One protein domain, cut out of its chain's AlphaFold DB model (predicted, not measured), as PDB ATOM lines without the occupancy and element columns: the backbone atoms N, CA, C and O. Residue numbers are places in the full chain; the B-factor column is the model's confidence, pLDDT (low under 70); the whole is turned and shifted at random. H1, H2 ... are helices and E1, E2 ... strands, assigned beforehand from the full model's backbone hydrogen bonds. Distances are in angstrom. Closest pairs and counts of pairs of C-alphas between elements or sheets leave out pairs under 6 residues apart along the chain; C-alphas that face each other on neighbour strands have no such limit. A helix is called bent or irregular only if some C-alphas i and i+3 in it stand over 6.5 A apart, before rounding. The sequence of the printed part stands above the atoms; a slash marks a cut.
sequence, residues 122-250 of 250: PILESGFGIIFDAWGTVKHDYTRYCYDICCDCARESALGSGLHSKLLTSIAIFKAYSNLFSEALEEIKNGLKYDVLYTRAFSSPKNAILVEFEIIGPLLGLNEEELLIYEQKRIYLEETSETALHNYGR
ATOM      1  N   PRO A 122      -3.040  32.000  81.214       81.62
ATOM      2  CA  PRO A 122      -4.371  31.391  81.144       81.62
ATOM      3  C   PRO A 122      -5.487  32.250  81.762       81.62
ATOM      4  O   PRO A 122      -6.609  32.274  81.257       81.62
ATOM      5  N   ILE A 123      -5.196  32.963  82.858       84.06
ATOM      6  CA  ILE A 123      -6.162  33.876  83.491       84.06
ATOM      7  C   ILE A 123      -6.361  35.096  82.593       84.06
ATOM      8  O   ILE A 123      -7.489  35.529  82.385       84.06
ATOM      9  N   LEU A 124      -5.280  35.621  82.021       85.19
ATOM     10  CA  LEU A 124      -5.338  36.752  81.109       85.19
ATOM     11  C   LEU A 124      -6.180  36.441  79.860       85.19
ATOM     12  O   LEU A 124      -7.114  37.177  79.556       85.19
ATOM     13  N   GLU A 125      -5.898  35.321  79.191       87.00
ATOM     14  CA  GLU A 125      -6.650  34.822  78.034       87.00
ATOM     15  C   GLU A 125      -8.128  34.606  78.370       87.00
ATOM     16  O   GLU A 125      -8.997  34.971  77.583       87.00
ATOM     17  N   SER A 126      -8.429  34.067  79.555       89.44
ATOM     18  CA  SER A 126      -9.816  33.886  80.000       89.44
ATOM     19  C   SER A 126     -10.535  35.228  80.169       89.44
ATOM     20  O   SER A 126     -11.680  35.366  79.744       89.44
ATOM     21  N   GLY A 127      -9.868  36.225  80.761       91.94
ATOM     22  CA  GLY A 127     -10.417  37.571  80.936       91.94
ATOM     23  C   GLY A 127     -10.662  38.277  79.601       91.94
ATOM     24  O   GLY A 127     -11.764  38.769  79.360       91.94
ATOM     25  N   PHE A 128      -9.680  38.251  78.694       91.50
ATOM     26  CA  PHE A 128      -9.845  38.786  77.340       91.50
ATOM     27  C   PHE A 128     -10.909  38.038  76.541       91.50
ATOM     28  O   PHE A 128     -11.664  38.676  75.821       91.50
ATOM     29  N   GLY A 129     -11.030  36.718  76.702       92.94
ATOM     30  CA  GLY A 129     -12.095  35.939  76.075       92.94
ATOM     31  C   GLY A 129     -13.485  36.443  76.466       92.94
ATOM     32  O   GLY A 129     -14.337  36.613  75.601       92.94
ATOM     33  N   ILE A 130     -13.698  36.767  77.746       94.25
ATOM     34  CA  ILE A 130     -14.960  37.354  78.229       94.25
ATOM     35  C   ILE A 130     -15.191  38.742  77.615       94.25
ATOM     36  O   ILE A 130     -16.292  39.040  77.156       94.25
ATOM     37  N   ILE A 131     -14.159  39.587  77.587       92.50
ATOM     38  CA  ILE A 131     -14.244  40.945  77.032       92.50
ATOM     39  C   ILE A 131     -14.524  40.909  75.524       92.50
ATOM     40  O   ILE A 131     -15.370  41.653  75.034       92.50
ATOM     41  N   PHE A 132     -13.859  40.027  74.779       92.56
ATOM     42  CA  PHE A 132     -14.028  39.899  73.333       92.56
ATOM     43  C   PHE A 132     -15.364  39.261  72.954       92.56
ATOM     44  O   PHE A 132     -15.941  39.640  71.933       92.56
ATOM     45  N   ASP A 133     -15.889  38.356  73.784       91.06
ATOM     46  CA  ASP A 133     -17.264  37.869  73.657       91.06
ATOM     47  C   ASP A 133     -18.254  39.052  73.785       91.06
ATOM     48  O   ASP A 133     -19.202  39.143  73.002       91.06
ATOM     49  N   ALA A 134     -17.997  40.000  74.697       90.62
ATOM     50  CA  ALA A 134     -18.877  41.139  74.968       90.62
ATOM     51  C   ALA A 134     -18.781  42.300  73.970       90.62
ATOM     52  O   ALA A 134     -19.807  42.776  73.486       90.62
ATOM     53  N   TRP A 135     -17.576  42.780  73.679       89.12
ATOM     54  CA  TRP A 135     -17.336  43.974  72.859       89.12
ATOM     55  C   TRP A 135     -16.621  43.653  71.548       89.12
ATOM     56  O   TRP A 135     -16.817  44.329  70.539       89.12
ATOM     57  N   GLY A 136     -15.863  42.560  71.516       89.19
ATOM     58  CA  GLY A 136     -14.890  42.281  70.467       89.19
ATOM     59  C   GLY A 136     -13.500  42.785  70.809       89.19
ATOM     60  O   GLY A 136     -13.224  43.160  71.941       89.19
ATOM     61  N   THR A 137     -12.625  42.804  69.805       89.94
ATOM     62  CA  THR A 137     -11.271  43.364  69.928       89.94
ATOM     63  C   THR A 137     -11.280  44.885  70.056       89.94
ATOM     64  O   THR A 137     -10.355  45.453  70.624       89.94
ATOM     65  N   VAL A 138     -12.326  45.534  69.547       88.56
ATOM     66  CA  VAL A 138     -12.528  46.984  69.566       88.56
ATOM     67  C   VAL A 138     -13.715  47.263  70.466       88.56
ATOM     68  O   VAL A 138     -14.773  46.655  70.292       88.56
ATOM     69  N   LYS A 139     -13.539  48.137  71.456       87.50
ATOM     70  CA  LYS A 139     -14.630  48.492  72.363       87.50
ATOM     71  C   LYS A 139     -15.486  49.571  71.716       87.50
ATOM     72  O   LYS A 139     -15.022  50.693  71.552       87.50
ATOM     73  N   HIS A 140     -16.732  49.236  71.416       76.25
ATOM     74  CA  HIS A 140     -17.769  50.215  71.097       76.25
ATOM     75  C   HIS A 140     -18.649  50.472  72.330       76.25
ATOM     76  O   HIS A 140     -18.552  49.755  73.328       76.25
ATOM     77  N   ASP A 141     -19.532  51.467  72.249       69.44
ATOM     78  CA  ASP A 141     -20.370  51.916  73.374       69.44
ATOM     79  C   ASP A 141     -21.379  50.866  73.870       69.44
ATOM     80  O   ASP A 141     -21.931  50.991  74.965       69.44
ATOM     81  N   TYR A 142     -21.630  49.819  73.081       71.75
ATOM     82  CA  TYR A 142     -22.644  48.806  73.363       71.75
ATOM     83  C   TYR A 142     -22.068  47.395  73.324       71.75
ATOM     84  O   TYR A 142     -21.096  47.100  72.626       71.75
ATOM     85  N   THR A 143     -22.693  46.498  74.089       79.88
ATOM     86  CA  THR A 143     -22.362  45.074  74.016       79.88
ATOM     87  C   THR A 143     -22.881  44.475  72.713       79.88
ATOM     88  O   THR A 143     -23.896  44.901  72.164       79.88
ATOM     89  N   ARG A 144     -22.236  43.407  72.247       81.75
ATOM     90  CA  ARG A 144     -22.645  42.623  71.074       81.75
ATOM     91  C   ARG A 144     -23.907  41.789  71.304       81.75
ATOM     92  O   ARG A 144     -24.191  40.918  70.489       81.75
ATOM     93  N   TYR A 145     -24.626  41.990  72.404       81.75
ATOM     94  CA  TYR A 145     -25.839  41.242  72.755       81.75
ATOM     95  C   TYR A 145     -27.112  42.086  72.638       81.75
ATOM     96  O   TYR A 145     -28.206  41.606  72.951       81.75
ATOM     97  N   CYS A 146     -26.962  43.313  72.139       76.75
ATOM     98  CA  CYS A 146     -28.032  44.228  71.795       76.75
ATOM     99  C   CYS A 146     -27.712  44.839  70.421       76.75
ATOM    100  O   CYS A 146     -26.663  45.460  70.260       76.75
ATOM    101  N   TYR A 147     -28.562  44.619  69.419       70.62
ATOM    102  CA  TYR A 147     -28.297  45.015  68.030       70.62
ATOM    103  C   TYR A 147     -29.259  46.108  67.579       70.62
ATOM    104  O   TYR A 147     -30.460  45.993  67.807       70.62
ATOM    105  N   ASP A 148     -28.776  47.140  66.893       65.81
ATOM    106  CA  ASP A 148     -29.662  48.125  66.267       65.81
ATOM    107  C   ASP A 148     -30.364  47.500  65.044       65.81
ATOM    108  O   ASP A 148     -29.721  46.896  64.185       65.81
ATOM    109  N   ILE A 149     -31.695  47.622  64.954       56.72
ATOM    110  CA  ILE A 149     -32.491  46.954  63.904       56.72
ATOM    111  C   ILE A 149     -32.589  47.790  62.613       56.72
ATOM    112  O   ILE A 149     -32.820  47.227  61.545       56.72
ATOM    113  N   CYS A 150     -32.418  49.113  62.671       55.91
ATOM    114  CA  CYS A 150     -32.331  50.057  61.540       55.91
ATOM    115  C   CYS A 150     -32.194  51.489  62.110       55.91
ATOM    116  O   CYS A 150     -32.313  51.669  63.321       55.91
ATOM    117  N   CYS A 151     -32.054  52.499  61.242       53.38
ATOM    118  CA  CYS A 151     -31.919  53.944  61.499       53.38
ATOM    119  C   CYS A 151     -32.960  54.611  62.439       53.38
ATOM    120  O   CYS A 151     -32.844  55.806  62.683       53.38
ATOM    121  N   ASP A 152     -33.939  53.873  62.976       45.59
ATOM    122  CA  ASP A 152     -35.009  54.370  63.863       45.59
ATOM    123  C   ASP A 152     -34.798  54.008  65.355       45.59
ATOM    124  O   ASP A 152     -35.744  53.977  66.141       45.59
ATOM    125  N   CYS A 153     -33.557  53.737  65.778       55.25
ATOM    126  CA  CYS A 153     -33.157  53.606  67.194       55.25
ATOM    127  C   CYS A 153     -33.769  52.426  67.985       55.25
ATOM    128  O   CYS A 153     -33.631  52.370  69.210       55.25
ATOM    129  N   ALA A 154     -34.439  51.470  67.333       61.03
ATOM    130  CA  ALA A 154     -34.931  50.266  68.003       61.03
ATOM    131  C   ALA A 154     -33.809  49.224  68.140       61.03
ATOM    132  O   ALA A 154     -33.259  48.765  67.135       61.03
ATOM    133  N   ARG A 155     -33.508  48.824  69.381       73.62
ATOM    134  CA  ARG A 155     -32.559  47.749  69.692       73.62
ATOM    135  C   ARG A 155     -33.242  46.412  69.889       73.62
ATOM    136  O   ARG A 155     -34.281  46.338  70.543       73.62
ATOM    137  N   GLU A 156     -32.616  45.363  69.382       83.00
ATOM    138  CA  GLU A 156     -32.976  43.975  69.603       83.00
ATOM    139  C   GLU A 156     -32.091  43.336  70.659       83.00
ATOM    140  O   GLU A 156     -30.870  43.350  70.535       83.00
ATOM    141  N   SER A 157     -32.697  42.698  71.653       86.50
ATOM    142  CA  SER A 157     -31.953  41.916  72.631       86.50
ATOM    143  C   SER A 157     -31.764  40.478  72.152       86.50
ATOM    144  O   SER A 157     -32.718  39.814  71.740       86.50
ATOM    145  N   ALA A 158     -30.550  39.952  72.328       88.75
ATOM    146  CA  ALA A 158     -30.235  38.535  72.150       88.75
ATOM    147  C   ALA A 158     -30.762  37.640  73.298       88.75
ATOM    148  O   ALA A 158     -30.313  36.502  73.455       88.75
ATOM    149  N   LEU A 159     -31.650  38.135  74.166       91.31
ATOM    150  CA  LEU A 159     -32.231  37.347  75.253       91.31
ATOM    151  C   LEU A 159     -32.992  36.138  74.685       91.31
ATOM    152  O   LEU A 159     -33.690  36.243  73.679       91.31
ATOM    153  N   GLY A 160     -32.835  34.978  75.316       91.88
ATOM    154  CA  GLY A 160     -33.305  33.674  74.853       91.88
ATOM    155  C   GLY A 160     -32.310  32.900  73.976       91.88
ATOM    156  O   GLY A 160     -32.582  31.751  73.638       91.88
ATOM    157  N   SER A 161     -31.156  33.479  73.628       92.56
ATOM    158  CA  SER A 161     -30.103  32.792  72.862       92.56
ATOM    159  C   SER A 161     -29.161  31.942  73.726       92.56
ATOM    160  O   SER A 161     -28.428  31.107  73.195       92.56
ATOM    161  N   GLY A 162     -29.142  32.160  75.044       92.81
ATOM    162  CA  GLY A 162     -28.159  31.574  75.961       92.81
ATOM    163  C   GLY A 162     -26.854  32.374  76.073       92.81
ATOM    164  O   GLY A 162     -25.988  32.036  76.882       92.81
ATOM    165  N   LEU A 163     -26.678  33.432  75.275       91.75
ATOM    166  CA  LEU A 163     -25.447  34.224  75.273       91.75
ATOM    167  C   LEU A 163     -25.303  35.092  76.531       91.75
ATOM    168  O   LEU A 163     -24.203  35.183  77.079       91.75
ATOM    169  N   HIS A 164     -26.403  35.661  77.033       92.81
ATOM    170  CA  HIS A 164     -26.392  36.480  78.250       92.81
ATOM    171  C   HIS A 164     -26.004  35.634  79.463       92.81
ATOM    172  O   HIS A 164     -25.108  35.991  80.227       92.81
ATOM    173  N   SER A 165     -26.648  34.476  79.615       95.06
ATOM    174  CA  SER A 165     -26.369  33.535  80.703       95.06
ATOM    175  C   SER A 165     -24.944  32.986  80.647       95.06
ATOM    176  O   SER A 165     -24.271  32.953  81.682       95.06
ATOM    177  N   LYS A 166     -24.435  32.636  79.457       94.88
ATOM    178  CA  LYS A 166     -23.035  32.227  79.262       94.88
ATOM    179  C   LYS A 166     -22.058  33.324  79.694       94.88
ATOM    180  O   LYS A 166     -21.113  33.028  80.434       94.88
ATOM    181  N   LEU A 167     -22.268  34.569  79.260       94.94
ATOM    182  CA  LEU A 167     -21.363  35.671  79.583       94.94
ATOM    183  C   LEU A 167     -21.392  35.995  81.079       94.94
ATOM    184  O   LEU A 167     -20.344  36.016  81.719       94.94
ATOM    185  N   LEU A 168     -22.581  36.184  81.658       95.94
ATOM    186  CA  LEU A 168     -22.736  36.514  83.077       95.94
ATOM    187  C   LEU A 168     -22.169  35.416  83.985       95.94
ATOM    188  O   LEU A 168     -21.532  35.719  84.994       95.94
ATOM    189  N   THR A 169     -22.333  34.145  83.605       96.25
ATOM    190  CA  THR A 169     -21.716  33.016  84.319       96.25
ATOM    191  C   THR A 169     -20.195  33.063  84.214       96.25
ATOM    192  O   THR A 169     -19.510  32.908  85.224       96.25
ATOM    193  N   SER A 170     -19.652  33.324  83.021       96.00
ATOM    194  CA  SER A 170     -18.205  33.460  82.817       96.00
ATOM    195  C   SER A 170     -17.620  34.606  83.645       96.00
ATOM    196  O   SER A 170     -16.610  34.411  84.317       96.00
ATOM    197  N   ILE A 171     -18.295  35.762  83.687       96.12
ATOM    198  CA  ILE A 171     -17.926  36.901  84.542       96.12
ATOM    199  C   ILE A 171     -17.931  36.489  86.017       96.12
ATOM    200  O   ILE A 171     -16.966  36.755  86.731       96.12
ATOM    201  N   ALA A 172     -18.993  35.827  86.487       95.19
ATOM    202  CA  ALA A 172     -19.111  35.410  87.883       95.19
ATOM    203  C   ALA A 172     -18.006  34.422  88.291       95.19
ATOM    204  O   ALA A 172     -17.393  34.587  89.347       95.19
ATOM    205  N   ILE A 173     -17.716  33.431  87.442       94.69
ATOM    206  CA  ILE A 173     -16.623  32.476  87.658       94.69
ATOM    207  C   ILE A 173     -15.285  33.213  87.675       94.69
ATOM    208  O   ILE A 173     -14.498  33.012  88.594       94.69
ATOM    209  N   PHE A 174     -15.026  34.088  86.706       95.19
ATOM    210  CA  PHE A 174     -13.759  34.807  86.614       95.19
ATOM    211  C   PHE A 174     -13.501  35.691  87.840       95.19
ATOM    212  O   PHE A 174     -12.440  35.587  88.459       95.19
ATOM    213  N   LYS A 175     -14.501  36.484  88.256       94.38
ATOM    214  CA  LYS A 175     -14.425  37.358  89.442       94.38
ATOM    215  C   LYS A 175     -14.221  36.582  90.750       94.38
ATOM    216  O   LYS A 175     -13.736  37.154  91.720       94.38
ATOM    217  N   ALA A 176     -14.562  35.292  90.799       92.69
ATOM    218  CA  ALA A 176     -14.312  34.458  91.974       92.69
ATOM    219  C   ALA A 176     -12.826  34.085  92.152       92.69
ATOM    220  O   ALA A 176     -12.411  33.762  93.265       92.69
ATOM    221  N   TYR A 177     -12.024  34.129  91.079       90.50
ATOM    222  CA  TYR A 177     -10.616  33.706  91.091       90.50
ATOM    223  C   TYR A 177      -9.625  34.810  90.694       90.50
ATOM    224  O   TYR A 177      -8.419  34.620  90.859       90.50
ATOM    225  N   SER A 178     -10.096  35.951  90.180       89.94
ATOM    226  CA  SER A 178      -9.260  37.063  89.720       89.94
ATOM    227  C   SER A 178      -9.943  38.418  89.924       89.94
ATOM    228  O   SER A 178     -11.155  38.537  89.768       89.94
ATOM    229  N   ASN A 179      -9.143  39.448  90.214       89.44
ATOM    230  CA  ASN A 179      -9.581  40.852  90.244       89.44
ATOM    231  C   ASN A 179      -9.190  41.633  88.975       89.44
ATOM    232  O   ASN A 179      -9.495  42.822  88.878       89.44
ATOM    233  N   LEU A 180      -8.515  40.972  88.028       90.06
ATOM    234  CA  LEU A 180      -8.140  41.548  86.738       90.06
ATOM    235  C   LEU A 180      -9.403  42.006  85.985       90.06
ATOM    236  O   LEU A 180     -10.449  41.366  86.082       90.06
ATOM    237  N   PHE A 181      -9.321  43.108  85.248       91.62
ATOM    238  CA  PHE A 181     -10.402  43.693  84.453       91.62
ATOM    239  C   PHE A 181     -11.678  44.028  85.239       91.62
ATOM    240  O   PHE A 181     -12.748  44.151  84.650       91.62
ATOM    241  N   SER A 182     -11.601  44.175  86.563       91.75
ATOM    242  CA  SER A 182     -12.787  44.347  87.416       91.75
ATOM    243  C   SER A 182     -13.712  45.490  86.975       91.75
ATOM    244  O   SER A 182     -14.925  45.282  86.929       91.75
ATOM    245  N   GLU A 183     -13.155  46.648  86.602       91.19
ATOM    246  CA  GLU A 183     -13.913  47.792  86.072       91.19
ATOM    247  C   GLU A 183     -14.610  47.435  84.744       91.19
ATOM    248  O   GLU A 183     -15.819  47.616  84.618       91.19
ATOM    249  N   ALA A 184     -13.885  46.839  83.792       91.00
ATOM    250  CA  ALA A 184     -14.419  46.461  82.482       91.00
ATOM    251  C   ALA A 184     -15.514  45.386  82.573       91.00
ATOM    252  O   ALA A 184     -16.543  45.471  81.908       91.00
ATOM    253  N   LEU A 185     -15.324  44.377  83.426       94.19
ATOM    254  CA  LEU A 185     -16.315  43.321  83.633       94.19
ATOM    255  C   LEU A 185     -17.586  43.854  84.304       94.19
ATOM    256  O   LEU A 185     -18.680  43.364  84.022       94.19
ATOM    257  N   GLU A 186     -17.459  44.845  85.189       93.62
ATOM    258  CA  GLU A 186     -18.614  45.516  85.786       93.62
ATOM    259  C   GLU A 186     -19.344  46.394  84.765       93.62
ATOM    260  O   GLU A 186     -20.573  46.398  84.726       93.62
ATOM    261  N   GLU A 187     -18.609  47.078  83.890       92.12
ATOM    262  CA  GLU A 187     -19.176  47.837  82.776       92.12
ATOM    263  C   GLU A 187     -19.968  46.935  81.816       92.12
ATOM    264  O   GLU A 187     -21.139  47.206  81.553       92.12
ATOM    265  N   ILE A 188     -19.388  45.810  81.378       92.62
ATOM    266  CA  ILE A 188     -20.070  44.803  80.544       92.62
ATOM    267  C   ILE A 188     -21.347  44.310  81.227       92.62
ATOM    268  O   ILE A 188     -22.413  44.246  80.610       92.62
ATOM    269  N   LYS A 189     -21.253  43.966  82.517       94.12
ATOM    270  CA  LYS A 189     -22.397  43.490  83.294       94.12
ATOM    271  C   LYS A 189     -23.500  44.549  83.380       94.12
ATOM    272  O   LYS A 189     -24.672  44.201  83.251       94.12
ATOM    273  N   ASN A 190     -23.149  45.816  83.582       92.12
ATOM    274  CA  ASN A 190     -24.115  46.911  83.630       92.12
ATOM    275  C   ASN A 190     -24.764  47.172  82.266       92.12
ATOM    276  O   ASN A 190     -25.975  47.384  82.225       92.12
ATOM    277  N   GLY A 191     -24.005  47.076  81.170       89.44
ATOM    278  CA  GLY A 191     -24.548  47.125  79.811       89.44
ATOM    279  C   GLY A 191     -25.587  46.025  79.579       89.44
ATOM    280  O   GLY A 191     -26.730  46.317  79.242       89.44
ATOM    281  N   LEU A 192     -25.242  44.773  79.900       91.06
ATOM    282  CA  LEU A 192     -26.190  43.659  79.814       91.06
ATOM    283  C   LEU A 192     -27.419  43.844  80.704       91.06
ATOM    284  O   LEU A 192     -28.536  43.529  80.300       91.06
ATOM    285  N   LYS A 193     -27.225  44.326  81.934       92.94
ATOM    286  CA  LYS A 193     -28.327  44.604  82.857       92.94
ATOM    287  C   LYS A 193     -29.284  45.629  82.257       92.94
ATOM    288  O   LYS A 193     -30.491  45.407  82.287       92.94
ATOM    289  N   TYR A 194     -28.758  46.707  81.684       89.69
ATOM    290  CA  TYR A 194     -29.565  47.700  80.988       89.69
ATOM    291  C   TYR A 194     -30.343  47.070  79.824       89.69
ATOM    292  O   TYR A 194     -31.566  47.203  79.757       89.69
ATOM    293  N   ASP A 195     -29.666  46.306  78.965       86.75
ATOM    294  CA  ASP A 195     -30.290  45.651  77.813       86.75
ATOM    295  C   ASP A 195     -31.432  44.710  78.237       86.75
ATOM    296  O   ASP A 195     -32.516  44.728  77.655       86.75
ATOM    297  N   VAL A 196     -31.236  43.929  79.300       90.50
ATOM    298  CA  VAL A 196     -32.241  42.990  79.820       90.50
ATOM    299  C   VAL A 196     -33.460  43.711  80.406       90.50
ATOM    300  O   VAL A 196     -34.595  43.265  80.211       90.50
ATOM    301  N   LEU A 197     -33.245  44.811  81.131       90.94
ATOM    302  CA  LEU A 197     -34.320  45.541  81.806       90.94
ATOM    303  C   LEU A 197     -35.155  46.381  80.834       90.94
ATOM    304  O   LEU A 197     -36.381  46.436  80.965       90.94
ATOM    305  N   TYR A 198     -34.514  47.027  79.857       87.38
ATOM    306  CA  TYR A 198     -35.149  48.096  79.085       87.38
ATOM    307  C   TYR A 198     -35.456  47.727  77.631       87.38
ATOM    308  O   TYR A 198     -36.418  48.265  77.072       87.38
ATOM    309  N   THR A 199     -34.747  46.773  77.026       85.06
ATOM    310  CA  THR A 199     -35.014  46.372  75.637       85.06
ATOM    311  C   THR A 199     -36.304  45.567  75.539       85.06
ATOM    312  O   THR A 199     -36.578  44.696  76.364       85.06
ATOM    313  N   ARG A 200     -37.150  45.865  74.547       83.19
ATOM    314  CA  ARG A 200     -38.475  45.227  74.372       83.19
ATOM    315  C   ARG A 200     -38.632  44.418  73.089       83.19
ATOM    316  O   ARG A 200     -39.636  43.727  72.968       83.19
ATOM    317  N   ALA A 201     -37.658  44.478  72.189       82.81
ATOM    318  CA  ALA A 201     -37.638  43.692  70.965       82.81
ATOM    319  C   ALA A 201     -36.717  42.477  71.109       82.81
ATOM    320  O   ALA A 201     -35.624  42.585  71.672       82.81
ATOM    321  N   PHE A 202     -37.164  41.335  70.584       86.75
ATOM    322  CA  PHE A 202     -36.474  40.051  70.703       86.75
ATOM    323  C   PHE A 202     -36.591  39.234  69.413       86.75
ATOM    324  O   PHE A 202     -37.649  39.231  68.784       86.75
ATOM    325  N   SER A 203     -35.558  38.464  69.066       82.56
ATOM    326  CA  SER A 203     -35.612  37.440  68.002       82.56
ATOM    327  C   SER A 203     -35.860  36.026  68.513       82.56
ATOM    328  O   SER A 203     -36.337  35.177  67.761       82.56
ATOM    329  N   SER A 204     -35.536  35.744  69.775       90.69
ATOM    330  CA  SER A 204     -35.623  34.386  70.321       90.69
ATOM    331  C   SER A 204     -37.063  33.980  70.644       90.69
ATOM    332  O   SER A 204     -37.827  34.816  71.120       90.69
ATOM    333  N   PRO A 205     -37.445  32.698  70.498       93.75
ATOM    334  CA  PRO A 205     -38.780  32.231  70.872       93.75
ATOM    335  C   PRO A 205     -39.142  32.587  72.315       93.75
ATOM    336  O   PRO A 205     -38.295  32.500  73.212       93.75
ATOM    337  N   LYS A 206     -40.418  32.895  72.574       93.88
ATOM    338  CA  LYS A 206     -40.886  33.377  73.889       93.88
ATOM    339  C   LYS A 206     -40.450  32.477  75.049       93.88
ATOM    340  O   LYS A 206     -39.984  32.965  76.076       93.88
ATOM    341  N   ASN A 207     -40.573  31.162  74.884       95.19
ATOM    342  CA  ASN A 207     -40.182  30.207  75.923       95.19
ATOM    343  C   ASN A 207     -38.680  30.270  76.232       95.19
ATOM    344  O   ASN A 207     -38.297  30.153  77.391       95.19
ATOM    345  N   ALA A 208     -37.837  30.472  75.218       96.44
ATOM    346  CA  ALA A 208     -36.398  30.598  75.414       96.44
ATOM    347  C   ALA A 208     -36.051  31.908  76.137       96.44
ATOM    348  O   ALA A 208     -35.230  31.892  77.051       96.44
ATOM    349  N   ILE A 209     -36.731  33.011  75.787       95.44
ATOM    350  CA  ILE A 209     -36.601  34.300  76.484       95.44
ATOM    351  C   ILE A 209     -36.906  34.127  77.972       95.44
ATOM    352  O   ILE A 209     -36.087  34.511  78.799       95.44
ATOM    353  N   LEU A 210     -38.057  33.540  78.316       96.19
ATOM    354  CA  LEU A 210     -38.479  33.360  79.709       96.19
ATOM    355  C   LEU A 210     -37.485  32.507  80.506       96.19
ATOM    356  O   LEU A 210     -37.110  32.884  81.613       96.19
ATOM    357  N   VAL A 211     -37.021  31.397  79.920       97.19
ATOM    358  CA  VAL A 211     -36.035  30.511  80.557       97.19
ATOM    359  C   VAL A 211     -34.718  31.241  80.803       97.19
ATOM    360  O   VAL A 211     -34.187  31.186  81.911       97.19
ATOM    361  N   GLU A 212     -34.172  31.933  79.798       97.19
ATOM    362  CA  GLU A 212     -32.918  32.659  79.994       97.19
ATOM    363  C   GLU A 212     -33.089  33.822  80.975       97.19
ATOM    364  O   GLU A 212     -32.217  34.020  81.818       97.19
ATOM    365  N   PHE A 213     -34.212  34.547  80.916       96.81
ATOM    366  CA  PHE A 213     -34.512  35.654  81.821       96.81
ATOM    367  C   PHE A 213     -34.454  35.207  83.285       96.81
ATOM    368  O   PHE A 213     -33.774  35.855  84.079       96.81
ATOM    369  N   GLU A 214     -35.072  34.072  83.624       96.38
ATOM    370  CA  GLU A 214     -35.030  33.486  84.970       96.38
ATOM    371  C   GLU A 214     -33.603  33.095  85.393       96.38
ATOM    372  O   GLU A 214     -33.174  33.413  86.504       96.38
ATOM    373  N   ILE A 215     -32.833  32.464  84.497       96.88
ATOM    374  CA  ILE A 215     -31.445  32.045  84.765       96.88
ATOM    375  C   ILE A 215     -30.549  33.244  85.095       96.88
ATOM    376  O   ILE A 215     -29.710  33.161  85.994       96.88
ATOM    377  N   ILE A 216     -30.692  34.352  84.361       96.50
ATOM    378  CA  ILE A 216     -29.797  35.505  84.509       96.50
ATOM    379  C   ILE A 216     -30.157  36.411  85.685       96.50
ATOM    380  O   ILE A 216     -29.268  37.099  86.179       96.50
ATOM    381  N   GLY A 217     -31.406  36.401  86.165       95.81
ATOM    382  CA  GLY A 217     -31.881  37.288  87.237       95.81
ATOM    383  C   GLY A 217     -30.931  37.378  88.444       95.81
ATOM    384  O   GLY A 217     -30.480  38.478  88.777       95.81
ATOM    385  N   PRO A 218     -30.521  36.247  89.052       95.19
ATOM    386  CA  PRO A 218     -29.575  36.240  90.172       95.19
ATOM    387  C   PRO A 218     -28.166  36.751  89.827       95.19
ATOM    388  O   PRO A 218     -27.438  37.206  90.709       95.19
ATOM    389  N   LEU A 219     -27.758  36.674  88.557       95.75
ATOM    390  CA  LEU A 219     -26.419  37.058  88.099       95.75
ATOM    391  C   LEU A 219     -26.299  38.565  87.823       95.75
ATOM    392  O   LEU A 219     -25.192  39.111  87.868       95.75
ATOM    393  N   LEU A 220     -27.420  39.254  87.587       94.38
ATOM    394  CA  LEU A 220     -27.459  40.679  87.243       94.38
ATOM    395  C   LEU A 220     -27.080  41.605  88.406       94.38
ATOM    396  O   LEU A 220     -26.640  42.723  88.162       94.38
ATOM    397  N   GLY A 221     -27.160  41.145  89.661       93.69
ATOM    398  CA  GLY A 221     -26.855  41.981  90.832       93.69
ATOM    399  C   GLY A 221     -27.764  43.208  90.926       93.69
ATOM    400  O   GLY A 221     -27.270  44.323  91.070       93.69
ATOM    401  N   LEU A 222     -29.070  42.983  90.778       96.06
ATOM    402  CA  LEU A 222     -30.098  44.023  90.771       96.06
ATOM    403  C   LEU A 222     -30.214  44.695  92.146       96.06
ATOM    404  O   LEU A 222     -30.218  44.017  93.177       96.06
ATOM    405  N   ASN A 223     -30.345  46.020  92.154       95.44
ATOM    406  CA  ASN A 223     -30.755  46.772  93.339       95.44
ATOM    407  C   ASN A 223     -32.289  46.729  93.538       95.44
ATOM    408  O   ASN A 223     -33.017  46.151  92.734       95.44
ATOM    409  N   GLU A 224     -32.794  47.336  94.615       95.25
ATOM    410  CA  GLU A 224     -34.229  47.312  94.953       95.25
ATOM    411  C   GLU A 224     -35.133  47.910  93.863       95.25
ATOM    412  O   GLU A 224     -36.194  47.357  93.579       95.25
ATOM    413  N   GLU A 225     -34.720  49.004  93.225       95.56
ATOM    414  CA  GLU A 225     -35.474  49.636  92.136       95.56
ATOM    415  C   GLU A 225     -35.439  48.772  90.869       95.56
ATOM    416  O   GLU A 225     -36.468  48.513  90.244       95.56
ATOM    417  N   GLU A 226     -34.260  48.258  90.525       96.56
ATOM    418  CA  GLU A 226     -34.053  47.387  89.370       96.56
ATOM    419  C   GLU A 226     -34.822  46.066  89.502       96.56
ATOM    420  O   GLU A 226     -35.314  45.552  88.500       96.56
ATOM    421  N   LEU A 227     -34.995  45.539  90.719       96.19
ATOM    422  CA  LEU A 227     -35.838  44.368  90.983       96.19
ATOM    423  C   LEU A 227     -37.307  44.626  90.622       96.19
ATOM    424  O   LEU A 227     -37.957  43.754  90.050       96.19
ATOM    425  N   LEU A 228     -37.830  45.826  90.894       96.25
ATOM    426  CA  LEU A 228     -39.197  46.185  90.505       96.25
ATOM    427  C   LEU A 228     -39.346  46.230  88.981       96.25
ATOM    428  O   LEU A 228     -40.334  45.733  88.441       96.25
ATOM    429  N   ILE A 229     -38.357  46.798  88.286       96.25
ATOM    430  CA  ILE A 229     -38.331  46.862  86.817       96.25
ATOM    431  C   ILE A 229     -38.220  45.453  86.230       96.25
ATOM    432  O   ILE A 229     -38.932  45.118  85.283       96.25
ATOM    433  N   TYR A 230     -37.373  44.607  86.813       96.25
ATOM    434  CA  TYR A 230     -37.201  43.218  86.409       96.25
ATOM    435  C   TYR A 230     -38.506  42.417  86.550       96.25
ATOM    436  O   TYR A 230     -38.893  41.708  85.624       96.25
ATOM    437  N   GLU A 231     -39.250  42.593  87.645       96.31
ATOM    438  CA  GLU A 231     -40.562  41.956  87.818       96.31
ATOM    439  C   GLU A 231     -41.610  42.476  86.825       96.31
ATOM    440  O   GLU A 231     -42.353  41.689  86.237       96.31
ATOM    441  N   GLN A 232     -41.646  43.786  86.564       95.75
ATOM    442  CA  GLN A 232     -42.506  44.347  85.514       95.75
ATOM    443  C   GLN A 232     -42.160  43.766  84.139       95.75
ATOM    444  O   GLN A 232     -43.051  43.448  83.348       95.75
ATOM    445  N   LYS A 233     -40.864  43.596  83.861       94.44
ATOM    446  CA  LYS A 233     -40.376  42.993  82.627       94.44
ATOM    447  C   LYS A 233     -40.788  41.525  82.522       94.44
ATOM    448  O   LYS A 233     -41.251  41.123  81.457       94.44
ATOM    449  N   ARG A 234     -40.702  40.754  83.612       95.62
ATOM    450  CA  ARG A 234     -41.178  39.364  83.682       95.62
ATOM    451  C   ARG A 234     -42.657  39.259  83.311       95.62
ATOM    452  O   ARG A 234     -42.999  38.507  82.403       95.62
ATOM    453  N   ILE A 235     -43.510  40.064  83.950       95.56
ATOM    454  CA  ILE A 235     -44.958  40.099  83.684       95.56
ATOM    455  C   ILE A 235     -45.221  40.441  82.213       95.56
ATOM    456  O   ILE A 235     -45.976  39.745  81.539       95.56
ATOM    457  N   TYR A 236     -44.541  41.462  81.681       93.75
ATOM    458  CA  TYR A 236     -44.643  41.821  80.265       93.75
ATOM    459  C   TYR A 236     -44.304  40.642  79.339       93.75
ATOM    460  O   TYR A 236     -45.047  40.379  78.393       93.75
ATOM    461  N   LEU A 237     -43.210  39.921  79.601       93.56
ATOM    462  CA  LEU A 237     -42.812  38.760  78.802       93.56
ATOM    463  C   LEU A 237     -43.843  37.622  78.892       93.56
ATOM    464  O   LEU A 237     -44.143  36.981  77.884       93.56
ATOM    465  N   GLU A 238     -44.421  37.386  80.070       94.44
ATOM    466  CA  GLU A 238     -45.439  36.355  80.311       94.44
ATOM    467  C   GLU A 238     -46.782  36.675  79.632       94.44
ATOM    468  O   GLU A 238     -47.385  35.785  79.026       94.44
ATOM    469  N   GLU A 239     -47.230  37.929  79.661       94.19
ATOM    470  CA  GLU A 239     -48.541  38.349  79.142       94.19
ATOM    471  C   GLU A 239     -48.532  38.674  77.641       94.19
ATOM    472  O   GLU A 239     -49.544  38.501  76.956       94.19
ATOM    473  N   THR A 240     -47.392  39.102  77.092       91.31
ATOM    474  CA  THR A 240     -47.283  39.479  75.674       91.31
ATOM    475  C   THR A 240     -47.288  38.238  74.781       91.31
ATOM    476  O   THR A 240     -46.613  37.244  75.061       91.31
ATOM    477  N   SER A 241     -48.059  38.265  73.691       89.44
ATOM    478  CA  SER A 241     -48.069  37.169  72.717       89.44
ATOM    479  C   SER A 241     -46.719  37.053  72.003       89.44
ATOM    480  O   SER A 241     -46.011  38.041  71.831       89.44
ATOM    481  N   GLU A 242     -46.366  35.852  71.542       88.81
ATOM    482  CA  GLU A 242     -45.098  35.629  70.829       88.81
ATOM    483  C   GLU A 242     -44.972  36.541  69.602       88.81
ATOM    484  O   GLU A 242     -43.971  37.227  69.435       88.81
ATOM    485  N   THR A 243     -46.040  36.674  68.811       86.12
ATOM    486  CA  THR A 243     -46.073  37.591  67.663       86.12
ATOM    487  C   THR A 243     -45.786  39.043  68.052       86.12
ATOM    488  O   THR A 243     -45.135  39.745  67.290       86.12
ATOM    489  N   ALA A 244     -46.250  39.501  69.218       84.50
ATOM    490  CA  ALA A 244     -46.032  40.872  69.669       84.50
ATOM    491  C   ALA A 244     -44.617  41.108  70.228       84.50
ATOM    492  O   ALA A 244     -44.108  42.214  70.085       84.50
ATOM    493  N   LEU A 245     -43.957  40.090  70.797       84.56
ATOM    494  CA  LEU A 245     -42.548  40.180  71.227       84.56
ATOM    495  C   LEU A 245     -41.573  40.325  70.048       84.56
ATOM    496  O   LEU A 245     -40.505  40.916  70.193       84.56
ATOM    497  N   HIS A 246     -41.967  39.803  68.887       80.69
ATOM    498  CA  HIS A 246     -41.213  39.879  67.636       80.69
ATOM    499  C   HIS A 246     -41.645  41.035  66.735       80.69
ATOM    500  O   HIS A 246     -41.081  41.226  65.658       80.69
ATOM    501  N   ASN A 247     -42.678  41.785  67.131       69.19
ATOM    502  CA  ASN A 247     -43.155  42.887  66.324       69.19
ATOM    503  C   ASN A 247     -42.405  44.170  66.693       69.19
ATOM    504  O   ASN A 247     -42.704  44.822  67.692       69.19
ATOM    505  N   TYR A 248     -41.435  44.534  65.856       64.50
ATOM    506  CA  TYR A 248     -40.550  45.697  65.987       64.50
ATOM    507  C   TYR A 248     -41.247  47.059  65.779       64.50
ATOM    508  O   TYR A 248     -40.642  47.987  65.253       64.50
ATOM    509  N   GLY A 249     -42.531  47.184  66.131       50.25
ATOM    510  CA  GLY A 249     -43.345  48.351  65.789       50.25
ATOM    511  C   GLY A 249     -43.748  48.410  64.310       50.25
ATOM    512  O   GLY A 249     -43.853  49.509  63.768       50.25
ATOM    513  N   ARG A 250     -43.961  47.253  63.659       42.22
ATOM    514  CA  ARG A 250     -44.482  47.142  62.284       42.22
ATOM    515  C   ARG A 250     -45.946  46.707  62.218       42.22
ATOM    516  O   ARG A 250     -46.414  45.945  63.095       42.22
TER     517      ARG A 250
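This is residues 122 to 250 of the 250 residues of an uncharacterized protein of Cryomorphaceae bacterium (UniProt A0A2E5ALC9). Three helices, H1, H2 and H3, pack together in a triangle, and a helical hairpin of H4 and H5 joins them at the end where H2 begins and H3 ends; together the five make an up-and-down bundle, each helix running against the one before it in the chain. A small strand hairpin, E1 and E2, sits beside residues 191 to 198 of H3, and the short H6 lies near the beginning of H4. The printed part has 129 residues, with six named helices and two named strands in the order H1, E1, E2, H2, H3, H4, H5, H6; the class is mostly helix, and the two-stranded sheet is antiparallel. The whole is compact, with a radius of gyration of the C-alphas of 14.9 A, and spans 45 by 33 by 24 A.

H1 covers residues 122 to 134, 18.5 A long, from C-alpha 122 at (-4.371, 31.391, 81.144). E1 is residues 146 to 148, 7.0 A, and E2 residues 155 to 157, 6.6 A. H2, residues 163 to 177, is 21.7 A long. H3, residues 182 to 198, is 24.2 A long and begins at C-alpha 182 at (-12.787, 44.347, 87.416). H4, residues 206 to 219, is 20.6 A long and irregular: C-alphas 215 and 218 are 7.1 A apart. H5, residues 224 to 239, is 23.1 A long. H6, residues 242 to 245, is 5.2 A long and ends at C-alpha 245 at (-42.548, 40.180, 71.227).

H2 and H3, the hubs, form a helical hairpin and touch at a shallow tilt of 29 degrees, with the C-alphas of Ile 171 and Leu 185 closest at 6.7 A. H1 touches H2, opposite ways, with Ile 130 and Leu 167 the closest C-alphas at 6.8 A. H1 touches H3 with residues 131 to 134 alone; the C-alphas of Ala 134 and Ile 188 are closest at 6.8 A. H4 touches H2, the same way at a shallow tilt of 16 degrees, with Ser 165 and Ile 216 the closest C-alphas at 5.5 A. H4 and H5, a helical hairpin, touch at 14 degrees, a shallow tilt; the C-alphas of Leu 210 and Leu 237 are closest at 7.0 A. H3 touches H5 with residue 197 alone, at a steep tilt of 44 degrees, its C-alpha 5.9 A from that of Tyr 230. H6 is close to H4 but not clearly touching, with the C-alphas of Lys 206 and Glu 242 closest at 5.7 A. In the hairpin of E1 and E2, antiparallel at 151 degrees, N 147 and O 156 are within hydrogen-bond range at 2.9 A. The closest C-alphas of E2 and H3 are those of Ser 157 and Asp 195, 6.6 A apart. Every O i to N i+4 pair is within hydrogen-bond range in H1, H3 and H5; H2 has 10 of 11, H4 8 of 10, and H6 is too short for such a pair.

The C-alphas of Pro 122 and Arg 250, the chain's last residue, are the two farthest apart, at 47.0 A. The printed part has no cut. The link from H1 to E1, 11 residues, is long. The mean pLDDT of the printed part is 87.8; residue 141, residues 148 to 154 and residues 247 to 250 are under 70.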